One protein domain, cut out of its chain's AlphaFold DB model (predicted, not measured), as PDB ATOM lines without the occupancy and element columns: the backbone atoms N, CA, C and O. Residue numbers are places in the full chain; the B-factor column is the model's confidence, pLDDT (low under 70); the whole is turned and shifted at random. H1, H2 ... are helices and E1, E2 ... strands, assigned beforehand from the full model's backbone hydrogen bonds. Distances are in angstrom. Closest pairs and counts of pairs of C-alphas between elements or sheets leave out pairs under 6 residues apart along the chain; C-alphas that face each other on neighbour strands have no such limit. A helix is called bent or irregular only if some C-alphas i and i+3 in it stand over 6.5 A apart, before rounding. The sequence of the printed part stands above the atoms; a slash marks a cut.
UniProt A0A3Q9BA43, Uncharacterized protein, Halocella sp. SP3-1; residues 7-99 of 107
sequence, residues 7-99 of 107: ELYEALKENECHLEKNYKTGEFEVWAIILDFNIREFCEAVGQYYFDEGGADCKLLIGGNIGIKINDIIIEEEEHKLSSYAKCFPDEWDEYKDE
ATOM      1  N   GLU A   7     133.752 202.664 233.427       81.75
ATOM      2  CA  GLU A   7     133.304 204.049 233.239       81.75
ATOM      3  C   GLU A   7     133.467 204.841 234.535       81.75
ATOM      4  O   GLU A   7     134.094 205.901 234.530       81.75
ATOM      5  N   LEU A   8     133.025 204.269 235.660       82.12
ATOM      6  CA  LEU A   8     133.236 204.858 236.980       82.12
ATOM      7  C   LEU A   8     134.732 204.996 237.293       82.12
ATOM      8  O   LEU A   8     135.181 206.043 237.741       82.12
ATOM      9  N   TYR A   9     135.534 203.967 237.027       85.06
ATOM     10  CA  TYR A   9     136.968 203.986 237.313       85.06
ATOM     11  C   TYR A   9     137.721 205.069 236.538       85.06
ATOM     12  O   TYR A   9     138.540 205.782 237.123       85.06
ATOM     13  N   GLU A  10     137.463 205.203 235.236       85.06
ATOM     14  CA  GLU A  10     138.075 206.266 234.436       85.06
ATOM     15  C   GLU A  10     137.569 207.642 234.895       85.06
ATOM     16  O   GLU A  10     138.392 208.530 235.107       85.06
ATOM     17  N   ALA A  11     136.271 207.800 235.191       81.69
ATOM     18  CA  ALA A  11     135.732 209.053 235.726       81.69
ATOM     19  C   ALA A  11     136.402 209.462 237.048       81.69
ATOM     20  O   ALA A  11     136.790 210.618 237.219       81.69
ATOM     21  N   LEU A  12     136.600 208.523 237.976       83.38
ATOM     22  CA  LEU A  12     137.276 208.793 239.249       83.38
ATOM     23  C   LEU A  12     138.756 209.113 239.072       83.38
ATOM     24  O   LEU A  12     139.298 209.936 239.795       83.38
ATOM     25  N   LYS A  13     139.426 208.483 238.112       83.81
ATOM     26  CA  LYS A  13     140.847 208.715 237.837       83.81
ATOM     27  C   LYS A  13     141.108 210.034 237.103       83.81
ATOM     28  O   LYS A  13     142.205 210.583 237.207       83.81
ATOM     29  N   GLU A  14     140.134 210.520 236.340       83.12
ATOM     30  CA  GLU A  14     140.182 211.824 235.671       83.12
ATOM     31  C   GLU A  14     139.856 212.994 236.612       83.12
ATOM     32  O   GLU A  14     140.172 214.141 236.287       83.12
ATOM     33  N   ASN A  15     139.271 212.713 237.779       79.88
ATOM     34  CA  ASN A  15     138.966 213.699 238.811       79.88
ATOM     35  C   ASN A  15     139.891 213.541 240.026       79.88
ATOM     36  O   ASN A  15     140.509 212.504 240.246       79.88
ATOM     37  N   GLU A  16     140.007 214.598 240.823       83.25
ATOM     38  CA  GLU A  16     140.713 214.518 242.102       83.25
ATOM     39  C   GLU A  16     139.824 213.751 243.083       83.25
ATOM     40  O   GLU A  16     138.693 214.155 243.330       83.25
ATOM     41  N   CYS A  17     140.298 212.627 243.616       84.50
ATOM     42  CA  CYS A  17     139.557 211.839 244.594       84.50
ATOM     43  C   CYS A  17     140.318 211.784 245.912       84.50
ATOM     44  O   CYS A  17     141.535 211.620 245.918       84.50
ATOM     45  N   HIS A  18     139.583 211.841 247.016       85.81
ATOM     46  CA  HIS A  18     140.127 211.674 248.355       85.81
ATOM     47  C   HIS A  18     139.404 210.562 249.087       85.81
ATOM     48  O   HIS A  18     138.179 210.462 249.042       85.81
ATOM     49  N   LEU A  19     140.180 209.763 249.803       85.75
ATOM     50  CA  LEU A  19     139.697 208.787 250.762       85.75
ATOM     51  C   LEU A  19     139.977 209.332 252.164       85.75
ATOM     52  O   LEU A  19     141.123 209.597 252.515       85.75
ATOM     53  N   GLU A  20     138.944 209.485 252.981       86.94
ATOM     54  CA  GLU A  20     139.076 209.942 254.361       86.94
ATOM     55  C   GLU A  20     138.348 209.015 255.329       86.94
ATOM     56  O   GLU A  20     137.375 208.350 254.983       86.94
ATOM     57  N   LYS A  21     138.808 208.979 256.580       84.69
ATOM     58  CA  LYS A  21     138.092 208.300 257.656       84.69
ATOM     59  C   LYS A  21     137.274 209.310 258.445       84.69
ATOM     60  O   LYS A  21     137.816 210.257 259.023       84.69
ATOM     61  N   ASN A  22     135.971 209.089 258.542       83.88
ATOM     62  CA  ASN A  22     135.103 209.913 259.361       83.88
ATOM     63  C   ASN A  22     135.439 209.700 260.845       83.88
ATOM     64  O   ASN A  22     135.125 208.673 261.438       83.88
ATOM     65  N   TYR A  23     136.048 210.696 261.489       79.38
ATOM     66  CA  TYR A  23     136.476 210.601 262.891       79.38
ATOM     67  C   TYR A  23     135.340 210.377 263.904       79.38
ATOM     68  O   TYR A  23     135.613 210.026 265.053       79.38
ATOM     69  N   LYS A  24     134.079 210.624 263.528       78.94
ATOM     70  CA  LYS A  24     132.923 210.436 264.416       78.94
ATOM     71  C   LYS A  24     132.320 209.043 264.295       78.94
ATOM     72  O   LYS A  24     131.939 208.488 265.324       78.94
ATOM     73  N   THR A  25     132.196 208.516 263.077       83.69
ATOM     74  CA  THR A  25     131.576 207.202 262.824       83.69
ATOM     75  C   THR A  25     132.609 206.083 262.707       83.69
ATOM     76  O   THR A  25     132.306 204.938 263.020       83.69
ATOM     77  N   GLY A  26     133.849 206.414 262.345       81.38
ATOM     78  CA  GLY A  26     134.918 205.461 262.056       81.38
ATOM     79  C   GLY A  26     134.846 204.866 260.649       81.38
ATOM     80  O   GLY A  26     135.706 204.060 260.310       81.38
ATOM     81  N   GLU A  27     133.857 205.260 259.848       83.69
ATOM     82  CA  GLU A  27     133.645 204.770 258.487       83.69
ATOM     83  C   GLU A  27     134.581 205.469 257.500       83.69
ATOM     84  O   GLU A  27     134.946 206.633 257.685       83.69
ATOM     85  N   PHE A  28     134.968 204.756 256.447       83.56
ATOM     86  CA  PHE A  28     135.700 205.338 255.329       83.56
ATOM     87  C   PHE A  28     134.730 206.035 254.386       83.56
ATOM     88  O   PHE A  28     133.681 205.483 254.085       83.56
ATOM     89  N   GLU A  29     135.085 207.221 253.911       83.88
ATOM     90  CA  GLU A  29     134.348 207.996 252.920       83.88
ATOM     91  C   GLU A  29     135.282 208.328 251.754       83.88
ATOM     92  O   GLU A  29     136.413 208.768 251.951       83.88
ATOM     93  N   VAL A  30     134.801 208.137 250.533       79.44
ATOM     94  CA  VAL A  30     135.472 208.530 249.304       79.44
ATOM     95  C   VAL A  30     134.713 209.695 248.697       79.44
ATOM     96  O   VAL A  30     133.490 209.646 248.524       79.44
ATOM     97  N   TRP A  31     135.462 210.737 248.367       80.94
ATOM     98  CA  TRP A  31     134.971 211.978 247.802       80.94
ATOM     99  C   TRP A  31     135.648 212.235 246.466       80.94
ATOM    100  O   TRP A  31     136.867 212.375 246.410       80.94
ATOM    101  N   ALA A  32     134.860 212.348 245.402       78.50
ATOM    102  CA  ALA A  32     135.331 212.860 244.123       78.50
ATOM    103  C   ALA A  32     135.145 214.383 244.090       78.50
ATOM    104  O   ALA A  32     134.029 214.881 244.245       78.50
ATOM    105  N   ILE A  33     136.231 215.127 243.907       76.31
ATOM    106  CA  ILE A  33     136.240 216.575 243.712       76.31
ATOM    107  C   ILE A  33     136.060 216.873 242.229       76.31
ATOM    108  O   ILE A  33     136.899 216.548 241.390       76.31
ATOM    109  N   ILE A  34     134.975 217.574 241.928       69.94
ATOM    110  CA  ILE A  34     134.598 217.968 240.581       69.94
ATOM    111  C   ILE A  34     134.693 219.486 240.477       69.94
ATOM    112  O   ILE A  34     134.168 220.231 241.311       69.94
ATOM    113  N   LEU A  35     135.353 219.957 239.423       63.47
ATOM    114  CA  LEU A  35     135.310 221.361 239.029       63.47
ATOM    115  C   LEU A  35     133.898 221.680 238.499       63.47
ATOM    116  O   LEU A  35     133.419 220.997 237.597       63.47
ATOM    117  N   ASP A  36     133.259 222.733 239.024       57.25
ATOM    118  CA  ASP A  36     131.857 223.158 238.787       57.25
ATOM    119  C   ASP A  36     131.340 223.011 237.337       57.25
ATOM    120  O   ASP A  36     130.177 222.707 237.098       57.25
ATOM    121  N   PHE A  37     132.200 223.183 236.327       53.97
ATOM    122  CA  PHE A  37     131.784 223.124 234.923       53.97
ATOM    123  C   PHE A  37     131.515 221.705 234.378       53.97
ATOM    124  O   PHE A  37     130.909 221.595 233.313       53.97
ATOM    125  N   ASN A  38     131.918 220.644 235.089       62.91
ATOM    126  CA  ASN A  38     131.848 219.249 234.623       62.91
ATOM    127  C   ASN A  38     130.884 218.357 235.409       62.91
ATOM    128  O   ASN A  38     130.759 217.168 235.116       62.91
ATOM    129  N   ILE A  39     130.151 218.914 236.372       64.81
ATOM    130  CA  ILE A  39     129.270 218.120 237.231       64.81
ATOM    131  C   ILE A  39     128.192 217.351 236.447       64.81
ATOM    132  O   ILE A  39     127.737 216.308 236.894       64.81
ATOM    133  N   ARG A  40     127.850 217.771 235.218       65.81
ATOM    134  CA  ARG A  40     126.899 217.031 234.376       65.81
ATOM    135  C   ARG A  40     127.464 215.759 233.779       65.81
ATOM    136  O   ARG A  40     126.809 214.730 233.871       65.81
ATOM    137  N   GLU A  41     128.645 215.843 233.186       67.38
ATOM    138  CA  GLU A  41     129.315 214.672 232.625       67.38
ATOM    139  C   GLU A  41     129.662 213.683 233.741       67.38
ATOM    140  O   GLU A  41     129.488 212.482 233.569       67.38
ATOM    141  N   PHE A  42     130.041 214.189 234.921       66.19
ATOM    142  CA  PHE A  42     130.280 213.343 236.083       66.19
ATOM    143  C   PHE A  42     129.008 212.649 236.583       66.19
ATOM    144  O   PHE A  42     129.021 211.436 236.733       66.19
ATOM    145  N   CYS A  43     127.905 213.377 236.810       65.94
ATOM    146  CA  CYS A  43     126.633 212.778 237.236       65.94
ATOM    147  C   CYS A  43     126.151 211.693 236.256       65.94
ATOM    148  O   CYS A  43     125.744 210.619 236.688       65.94
ATOM    149  N   GLU A  44     126.266 211.944 234.945       69.00
ATOM    150  CA  GLU A  44     125.949 210.956 233.905       69.00
ATOM    151  C   GLU A  44     126.872 209.720 233.982       69.00
ATOM    152  O   GLU A  44     126.380 208.600 233.860       69.00
ATOM    153  N   ALA A  45     128.174 209.898 234.245       63.19
ATOM    154  CA  ALA A  45     129.144 208.805 234.369       63.19
ATOM    155  C   ALA A  45     128.994 207.973 235.657       63.19
ATOM    156  O   ALA A  45     129.290 206.781 235.650       63.19
ATOM    157  N   VAL A  46     128.532 208.579 236.755       62.22
ATOM    158  CA  VAL A  46     128.293 207.874 238.028       62.22
ATOM    159  C   VAL A  46     126.858 207.358 238.175       62.22
ATOM    160  O   VAL A  46     126.474 206.923 239.252       62.22
ATOM    161  N   GLY A  47     126.053 207.419 237.109       55.19
ATOM    162  CA  GLY A  47     124.702 206.854 237.084       55.19
ATOM    163  C   GLY A  47     123.650 207.632 237.883       55.19
ATOM    164  O   GLY A  47     122.537 207.137 238.059       55.19
ATOM    165  N   GLN A  48     123.952 208.854 238.332       62.34
ATOM    166  CA  GLN A  48     123.062 209.639 239.189       62.34
ATOM    167  C   GLN A  48     122.470 210.869 238.487       62.34
ATOM    168  O   GLN A  48     123.109 211.535 237.674       62.34
ATOM    169  N   TYR A  49     121.222 211.207 238.822       54.59
ATOM    170  CA  TYR A  49     120.537 212.389 238.294       54.59
ATOM    171  C   TYR A  49     120.712 213.589 239.240       54.59
ATOM    172  O   TYR A  49     120.592 213.472 240.457       54.59
ATOM    173  N   TYR A  50     120.995 214.765 238.672       48.56
ATOM    174  CA  TYR A  50     121.141 216.022 239.412       48.56
ATOM    175  C   TYR A  50     119.939 216.345 240.299       48.56
ATOM    176  O   TYR A  50     118.829 216.472 239.786       48.56
ATOM    177  N   PHE A  51     120.198 216.658 241.572       48.50
ATOM    178  CA  PHE A  51     119.250 217.336 242.469       48.50
ATOM    179  C   PHE A  51     117.853 216.685 242.578       48.50
ATOM    180  O   PHE A  51     116.891 217.383 242.900       48.50
ATOM    181  N   ASP A  52     117.732 215.376 242.339       45.16
ATOM    182  CA  ASP A  52     116.506 214.624 242.627       45.16
ATOM    183  C   ASP A  52     116.511 214.124 244.084       45.16
ATOM    184  O   ASP A  52     117.567 213.906 244.683       45.16
ATOM    185  N   GLU A  53     115.327 213.964 244.687       36.94
ATOM    186  CA  GLU A  53     115.194 213.361 246.022       36.94
ATOM    187  C   GLU A  53     115.740 211.919 245.985       36.94
ATOM    188  O   GLU A  53     115.105 211.027 245.426       36.94
ATOM    189  N   GLY A  54     116.927 211.709 246.570       52.16
ATOM    190  CA  GLY A  54     117.684 210.448 246.512       52.16
ATOM    191  C   GLY A  54     118.980 210.497 245.686       52.16
ATOM    192  O   GLY A  54     119.589 209.453 245.490       52.16
ATOM    193  N   GLY A  55     119.387 211.669 245.183       54.81
ATOM    194  CA  GLY A  55     120.664 211.859 244.482       54.81
ATOM    195  C   GLY A  55     121.886 212.008 245.402       54.81
ATOM    196  O   GLY A  55     121.772 211.971 246.626       54.81
ATOM    197  N   ALA A  56     123.056 212.205 244.789       60.12
ATOM    198  CA  ALA A  56     124.357 212.116 245.449       60.12
ATOM    199  C   ALA A  56     124.520 213.116 246.596       60.12
ATOM    200  O   ALA A  56     124.236 214.311 246.440       60.12
ATOM    201  N   ASP A  57     125.092 212.661 247.711       66.00
ATOM    202  CA  ASP A  57     125.505 213.547 248.795       66.00
ATOM    203  C   ASP A  57     126.662 214.447 248.325       66.00
ATOM    204  O   ASP A  57     127.815 214.026 248.195       66.00
ATOM    205  N   CYS A  58     126.341 215.718 248.065       64.50
ATOM    206  CA  CYS A  58     127.274 216.719 247.553       64.50
ATOM    207  C   CYS A  58     127.671 217.734 248.638       64.50
ATOM    208  O   CYS A  58     126.824 218.289 249.343       64.50
ATOM    209  N   LYS A  59     128.960 218.069 248.720       66.62
ATOM    210  CA  LYS A  59     129.507 219.162 249.536       66.62
ATOM    211  C   LYS A  59     130.104 220.239 248.631       66.62
ATOM    212  O   LYS A  59     130.951 219.959 247.792       66.62
ATOM    213  N   LEU A  60     129.713 221.494 248.843       63.06
ATOM    214  CA  LEU A  60     130.393 222.639 248.229       63.06
ATOM    215  C   LEU A  60     131.748 222.856 248.909       63.06
ATOM    216  O   LEU A  60     131.817 223.074 250.121       63.06
ATOM    217  N   LEU A  61     132.815 222.821 248.121       64.44
ATOM    218  CA  LEU A  61     134.185 223.048 248.556       64.44
ATOM    219  C   LEU A  61     134.611 224.495 248.270       64.44
ATOM    220  O   LEU A  61     134.067 225.198 247.411       64.44
ATOM    221  N   ILE A  62     135.605 224.969 249.023       57.56
ATOM    222  CA  ILE A  62     136.152 226.319 248.850       57.56
ATOM    223  C   ILE A  62     136.732 226.444 247.435       57.56
ATOM    224  O   ILE A  62     137.509 225.601 247.005       57.56
ATOM    225  N   GLY A  63     136.371 227.518 246.726       63.53
ATOM    226  CA  GLY A  63     136.808 227.751 245.342       63.53
ATOM    227  C   GLY A  63     135.778 227.371 244.275       63.53
ATOM    228  O   GLY A  63     136.055 227.576 243.100       63.53
ATOM    229  N   GLY A  64     134.591 226.901 244.675       63.00
ATOM    230  CA  GLY A  64     133.503 226.556 243.752       63.00
ATOM    231  C   GLY A  64     133.514 225.097 243.299       63.00
ATOM    232  O   GLY A  64     132.679 224.718 242.492       63.00
ATOM    233  N   ASN A  65     134.418 224.270 243.824       69.31
ATOM    234  CA  ASN A  65     134.424 222.840 243.536       69.31
ATOM    235  C   ASN A  65     133.287 222.136 244.283       69.31
ATOM    236  O   ASN A  65     132.836 222.598 245.336       69.31
ATOM    237  N   ILE A  66     132.850 220.997 243.761       73.88
ATOM    238  CA  ILE A  66     131.816 220.165 244.368       73.88
ATOM    239  C   ILE A  66     132.446 218.817 244.693       73.88
ATOM    240  O   ILE A  66     132.966 218.146 243.810       73.88
ATOM    241  N   GLY A  67     132.436 218.442 245.966       74.62
ATOM    242  CA  GLY A  67     132.794 217.103 246.411       74.62
ATOM    243  C   GLY A  67     131.555 216.219 246.398       74.62
ATOM    244  O   GLY A  67     130.569 216.564 247.045       74.62
ATOM    245  N   ILE A  68     131.601 215.094 245.699       77.50
ATOM    246  CA  ILE A  68     130.530 214.096 245.690       77.50
ATOM    247  C   ILE A  68     130.990 212.875 246.472       77.50
ATOM    248  O   ILE A  68     132.067 212.342 246.198       77.50
ATOM    249  N   LYS A  69     130.187 212.438 247.446       81.62
ATOM    250  CA  LYS A  69     130.420 211.183 248.162       81.62
ATOM    251  C   LYS A  69     130.089 210.026 247.225       81.62
ATOM    252  O   LYS A  69     128.972 209.949 246.724       81.62
ATOM    253  N   ILE A  70     131.041 209.128 247.003       81.44
ATOM    254  CA  ILE A  70     130.882 208.019 246.046       81.44
ATOM    255  C   ILE A  70     130.854 206.638 246.704       81.44
ATOM    256  O   ILE A  70     130.765 205.634 246.006       81.44
ATOM    257  N   ASN A  71     130.935 206.566 248.035       81.62
ATOM    258  CA  ASN A  71     130.867 205.301 248.769       81.62
ATOM    259  C   ASN A  71     129.649 204.475 248.404       81.62
ATOM    260  O   ASN A  71     129.776 203.293 248.123       81.62
ATOM    261  N   ASP A  72     128.493 205.124 248.429       77.38
ATOM    262  CA  ASP A  72     127.210 204.461 248.262       77.38
ATOM    263  C   ASP A  72     127.118 203.911 246.823       77.38
ATOM    264  O   ASP A  72     126.679 202.789 246.607       77.38
ATOM    265  N   ILE A  73     127.713 204.616 245.853       79.06
ATOM    266  CA  ILE A  73     127.847 204.148 244.466       79.06
ATOM    267  C   ILE A  73     128.767 202.921 244.384       79.06
ATOM    268  O   ILE A  73     128.405 201.906 243.798       79.06
ATOM    269  N   ILE A  74     129.962 202.980 244.981       80.19
ATOM    270  CA  ILE A  74     130.940 201.882 244.902       80.19
ATOM    271  C   ILE A  74     130.449 200.636 245.652       80.19
ATOM    272  O   ILE A  74     130.599 199.531 245.139       80.19
ATOM    273  N   ILE A  75     129.916 200.804 246.861       80.62
ATOM    274  CA  ILE A  75     129.640 199.717 247.809       80.62
ATOM    275  C   ILE A  75     128.197 199.226 247.693       80.62
ATOM    276  O   ILE A  75     127.976 198.021 247.737       80.62
ATOM    277  N   GLU A  76     127.218 200.126 247.573       77.50
ATOM    278  CA  GLU A  76     125.798 199.752 247.597       77.50
ATOM    279  C   GLU A  76     125.221 199.548 246.193       77.50
ATOM    280  O   GLU A  76     124.497 198.578 245.980       77.50
ATOM    281  N   GLU A  77     125.530 200.427 245.232       78.44
ATOM    282  CA  GLU A  77     124.988 200.325 243.866       78.44
ATOM    283  C   GLU A  77     125.755 199.313 243.006       78.44
ATOM    284  O   GLU A  77     125.154 198.442 242.378       78.44
ATOM    285  N   GLU A  78     127.084 199.419 242.982       80.31
ATOM    286  CA  GLU A  78     127.948 198.545 242.183       80.31
ATOM    287  C   GLU A  78     128.342 197.257 242.931       80.31
ATOM    288  O   GLU A  78     128.871 196.333 242.323       80.31
ATOM    289  N   GLU A  79     128.097 197.164 244.245       82.81
ATOM    290  CA  GLU A  79     128.510 196.025 245.090       82.81
ATOM    291  C   GLU A  79     130.024 195.713 244.987       82.81
ATOM    292  O   GLU A  79     130.478 194.564 245.081       82.81
ATOM    293  N   HIS A  80     130.845 196.746 244.773       87.12
ATOM    294  CA  HIS A  80     132.290 196.640 244.606       87.12
ATOM    295  C   HIS A  80     133.053 196.954 245.898       87.12
ATOM    296  O   HIS A  80     132.634 197.703 246.776       87.12
ATOM    297  N   LYS A  81     134.265 196.403 245.978       87.19
ATOM    298  CA  LYS A  81     135.226 196.706 247.045       87.19
ATOM    299  C   LYS A  81     135.941 198.030 246.770       87.19
ATOM    300  O   LYS A  81     136.394 198.233 245.637       87.19
ATOM    301  N   LEU A  82     136.144 198.857 247.797       86.94
ATOM    302  CA  LEU A  82     136.953 200.084 247.732       86.94
ATOM    303  C   LEU A  82     138.371 199.789 247.234       86.94
ATOM    304  O   LEU A  82     138.909 200.536 246.415       86.94
ATOM    305  N   SER A  83     138.953 198.656 247.641       89.44
ATOM    306  CA  SER A  83     140.271 198.211 247.170       89.44
ATOM    307  C   SER A  83     140.368 198.054 245.648       89.44
ATOM    308  O   SER A  83     141.453 198.208 245.079       89.44
ATOM    309  N   SER A  84     139.246 197.827 244.959       89.31
ATOM    310  CA  SER A  84     139.190 197.746 243.491       89.31
ATOM    311  C   SER A  84     139.478 199.100 242.825       89.31
ATOM    312  O   SER A  84     139.971 199.145 241.697       89.31
ATOM    313  N   TYR A  85     139.248 200.197 243.551       88.12
ATOM    314  CA  TYR A  85     139.449 201.579 243.112       88.12
ATOM    315  C   TYR A  85     140.664 202.252 243.765       88.12
ATOM    316  O   TYR A  85     140.894 203.430 243.531       88.12
ATOM    317  N   ALA A  86     141.504 201.516 244.504       88.31
ATOM    318  CA  ALA A  86     142.654 202.042 245.260       88.31
ATOM    319  C   ALA A  86     143.571 203.011 244.486       88.31
ATOM    320  O   ALA A  86     144.174 203.919 245.045       88.31
ATOM    321  N   LYS A  87     143.687 202.820 243.171       88.44
ATOM    322  CA  LYS A  87     144.511 203.665 242.295       88.44
ATOM    323  C   LYS A  87     143.924 205.057 242.033       88.44
ATOM    324  O   LYS A  87     144.641 205.885 241.481       88.44
ATOM    325  N   CYS A  88     142.657 205.292 242.361       86.31
ATOM    326  CA  CYS A  88     141.985 206.581 242.202       86.31
ATOM    327  C   CYS A  88     142.310 207.549 243.353       86.31
ATOM    328  O   CYS A  88     142.163 208.747 243.178       86.31
ATOM    329  N   PHE A  89     142.791 207.047 244.492       86.12
ATOM    330  CA  PHE A  89     143.159 207.829 245.683       86.12
ATOM    331  C   PHE A  89     144.501 207.318 246.247       86.12
ATOM    332  O   PHE A  89     144.563 206.775 247.349       86.12
ATOM    333  N   PRO A  90     145.588 207.379 245.452       82.12
ATOM    334  CA  PRO A  90     146.832 206.674 245.759       82.12
ATOM    335  C   PRO A  90     147.550 207.199 247.007       82.12
ATOM    336  O   PRO A  90     148.215 206.411 247.678       82.12
ATOM    337  N   ASP A  91     147.422 208.492 247.313       84.44
ATOM    338  CA  ASP A  91     148.105 209.118 248.447       84.44
ATOM    339  C   ASP A  91     147.470 208.682 249.777       84.44
ATOM    340  O   ASP A  91     148.171 208.287 250.709       84.44
ATOM    341  N   GLU A  92     146.139 208.677 249.849       87.31
ATOM    342  CA  GLU A  92     145.381 208.287 251.040       87.31
ATOM    343  C   GLU A  92     145.236 206.765 251.176       87.31
ATOM    344  O   GLU A  92     145.126 206.241 252.288       87.31
ATOM    345  N   TRP A  93     145.269 206.024 250.063       89.00
ATOM    346  CA  TRP A  93     145.194 204.564 250.093       89.00
ATOM    347  C   TRP A  93     146.294 203.955 250.960       89.00
ATOM    348  O   TRP A  93     146.026 203.050 251.745       89.00
ATOM    349  N   ASP A  94     147.529 204.448 250.854       88.44
ATOM    350  CA  ASP A  94     148.643 203.895 251.624       88.44
ATOM    351  C   ASP A  94     148.491 204.091 253.140       88.44
ATOM    352  O   ASP A  94     149.025 203.277 253.900       88.44
ATOM    353  N   GLU A  95     147.745 205.110 253.575       88.69
ATOM    354  CA  GLU A  95     147.431 205.353 254.986       88.69
ATOM    355  C   GLU A  95     146.408 204.340 255.518       88.69
ATOM    356  O   GLU A  95     146.568 203.827 256.627       88.69
ATOM    357  N   TYR A  96     145.389 204.012 254.720       89.50
ATOM    358  CA  TYR A  96     144.216 203.267 255.189       89.50
ATOM    359  C   TYR A  96     144.094 201.830 254.671       89.50
ATOM    360  O   TYR A  96     143.226 201.089 255.139       89.50
ATOM    361  N   LYS A  97     144.954 201.392 253.742       89.94
ATOM    362  CA  LYS A  97     144.839 200.088 253.061       89.94
ATOM    363  C   LYS A  97     144.672 198.898 253.999       89.94
ATOM    364  O   LYS A  97     143.878 198.015 253.700       89.94
ATOM    365  N   ASP A  98     145.408 198.851 255.108       90.31
ATOM    366  CA  ASP A  98     145.399 197.684 255.993       90.31
ATOM    367  C   ASP A  98     144.057 197.576 256.731       90.31
ATOM    368  O   ASP A  98     143.525 196.480 256.892       90.31
ATOM    369  N   GLU A  99     143.476 198.712 257.123       89.50
ATOM    370  CA  GLU A  99     142.155 198.771 257.755       89.50
ATOM    371  C   GLU A  99     141.041 198.453 256.755       89.50
ATOM    372  O   GLU A  99     140.152 197.660 257.064       89.50
TER     373      GLU A  99
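What this domain is: This is residues 7 to 99 of the 107 residues of an uncharacterized protein of Halocella sp. SP3-1 (UniProt A0A3Q9BA43). A twisted four-stranded sheet is covered on one face by helices H1, H2, H4 and H5, in two layers, while H3 only grazes it. The turn at residues 22 to 27 sticks out. The 93 printed residues, with five named helices and four named strands, run H1 E1 E2 H2 E3 E4 H3 H4 H5; the sheet's order is E1 E2 E4 E3, antiparallel, and the class is mixed. The whole is compact, radius of gyration of the C-alphas 12.8 A, spans 35 by 29 by 26 A.

How they stand to each other: E1, residues 16 to 21, and E2, residues 28 to 34, form a hairpin; N 18 and O 31 are 2.8 A apart, within hydrogen-bond range. E4, residues 66 to 69, is antiparallel to E2, N 32 to O 68 2.9 A, and forms a hairpin with E3, residues 58 to 60, N 59 to O 67 2.8 A. H2, residues 36 to 45, is over E2 at a height of 9.0 A over the sheet; E2, H2 and E3 make a split strand-helix-strand unit, two strands running the same way with E4 between them, its crossover right-handed. H1, residues 7 to 14, touches H2, closest C-alphas Leu 8 and Ala 45, 6.3 A. H4, residues 82 to 88, touches H1, closest C-alphas Lys 13 and Cys 88, 5.0 A. H5, residues 90 to 99, forms a helical hairpin with H4. Every O i to N i+4 pair is within hydrogen-bond range in H1, but 4 of 6 in H2, 2 of 3 in H3, residues 71 to 77, 1 of 3 in H4 and 2 of 6 in H5; O i to N i+3 pairs within range are 3 of 4 in H4 and 3 of 7 in H5.

Where its parts are: H1 begins at C-alpha 7 (133.304, 204.049, 233.239) and H5 ends at C-alpha 99 (142.155, 198.771, 257.755). E2 is 19.4 A long and E1 17.0 A. H2, 15.3 A, H4, 9.9 A, and H5, 15.1 A, are irregular: C-alphas 37 and 40 are 7.8 A apart, 84 and 87 8.0 A, 95 and 98 8.0 A.

The domain as a whole: The two C-alphas farthest apart, Asp 52 and Asp 98, are 36.1 A apart. The printed part has no cut; the link from H2 to E3 is long. Residues 34 to 65 have pLDDT under 70.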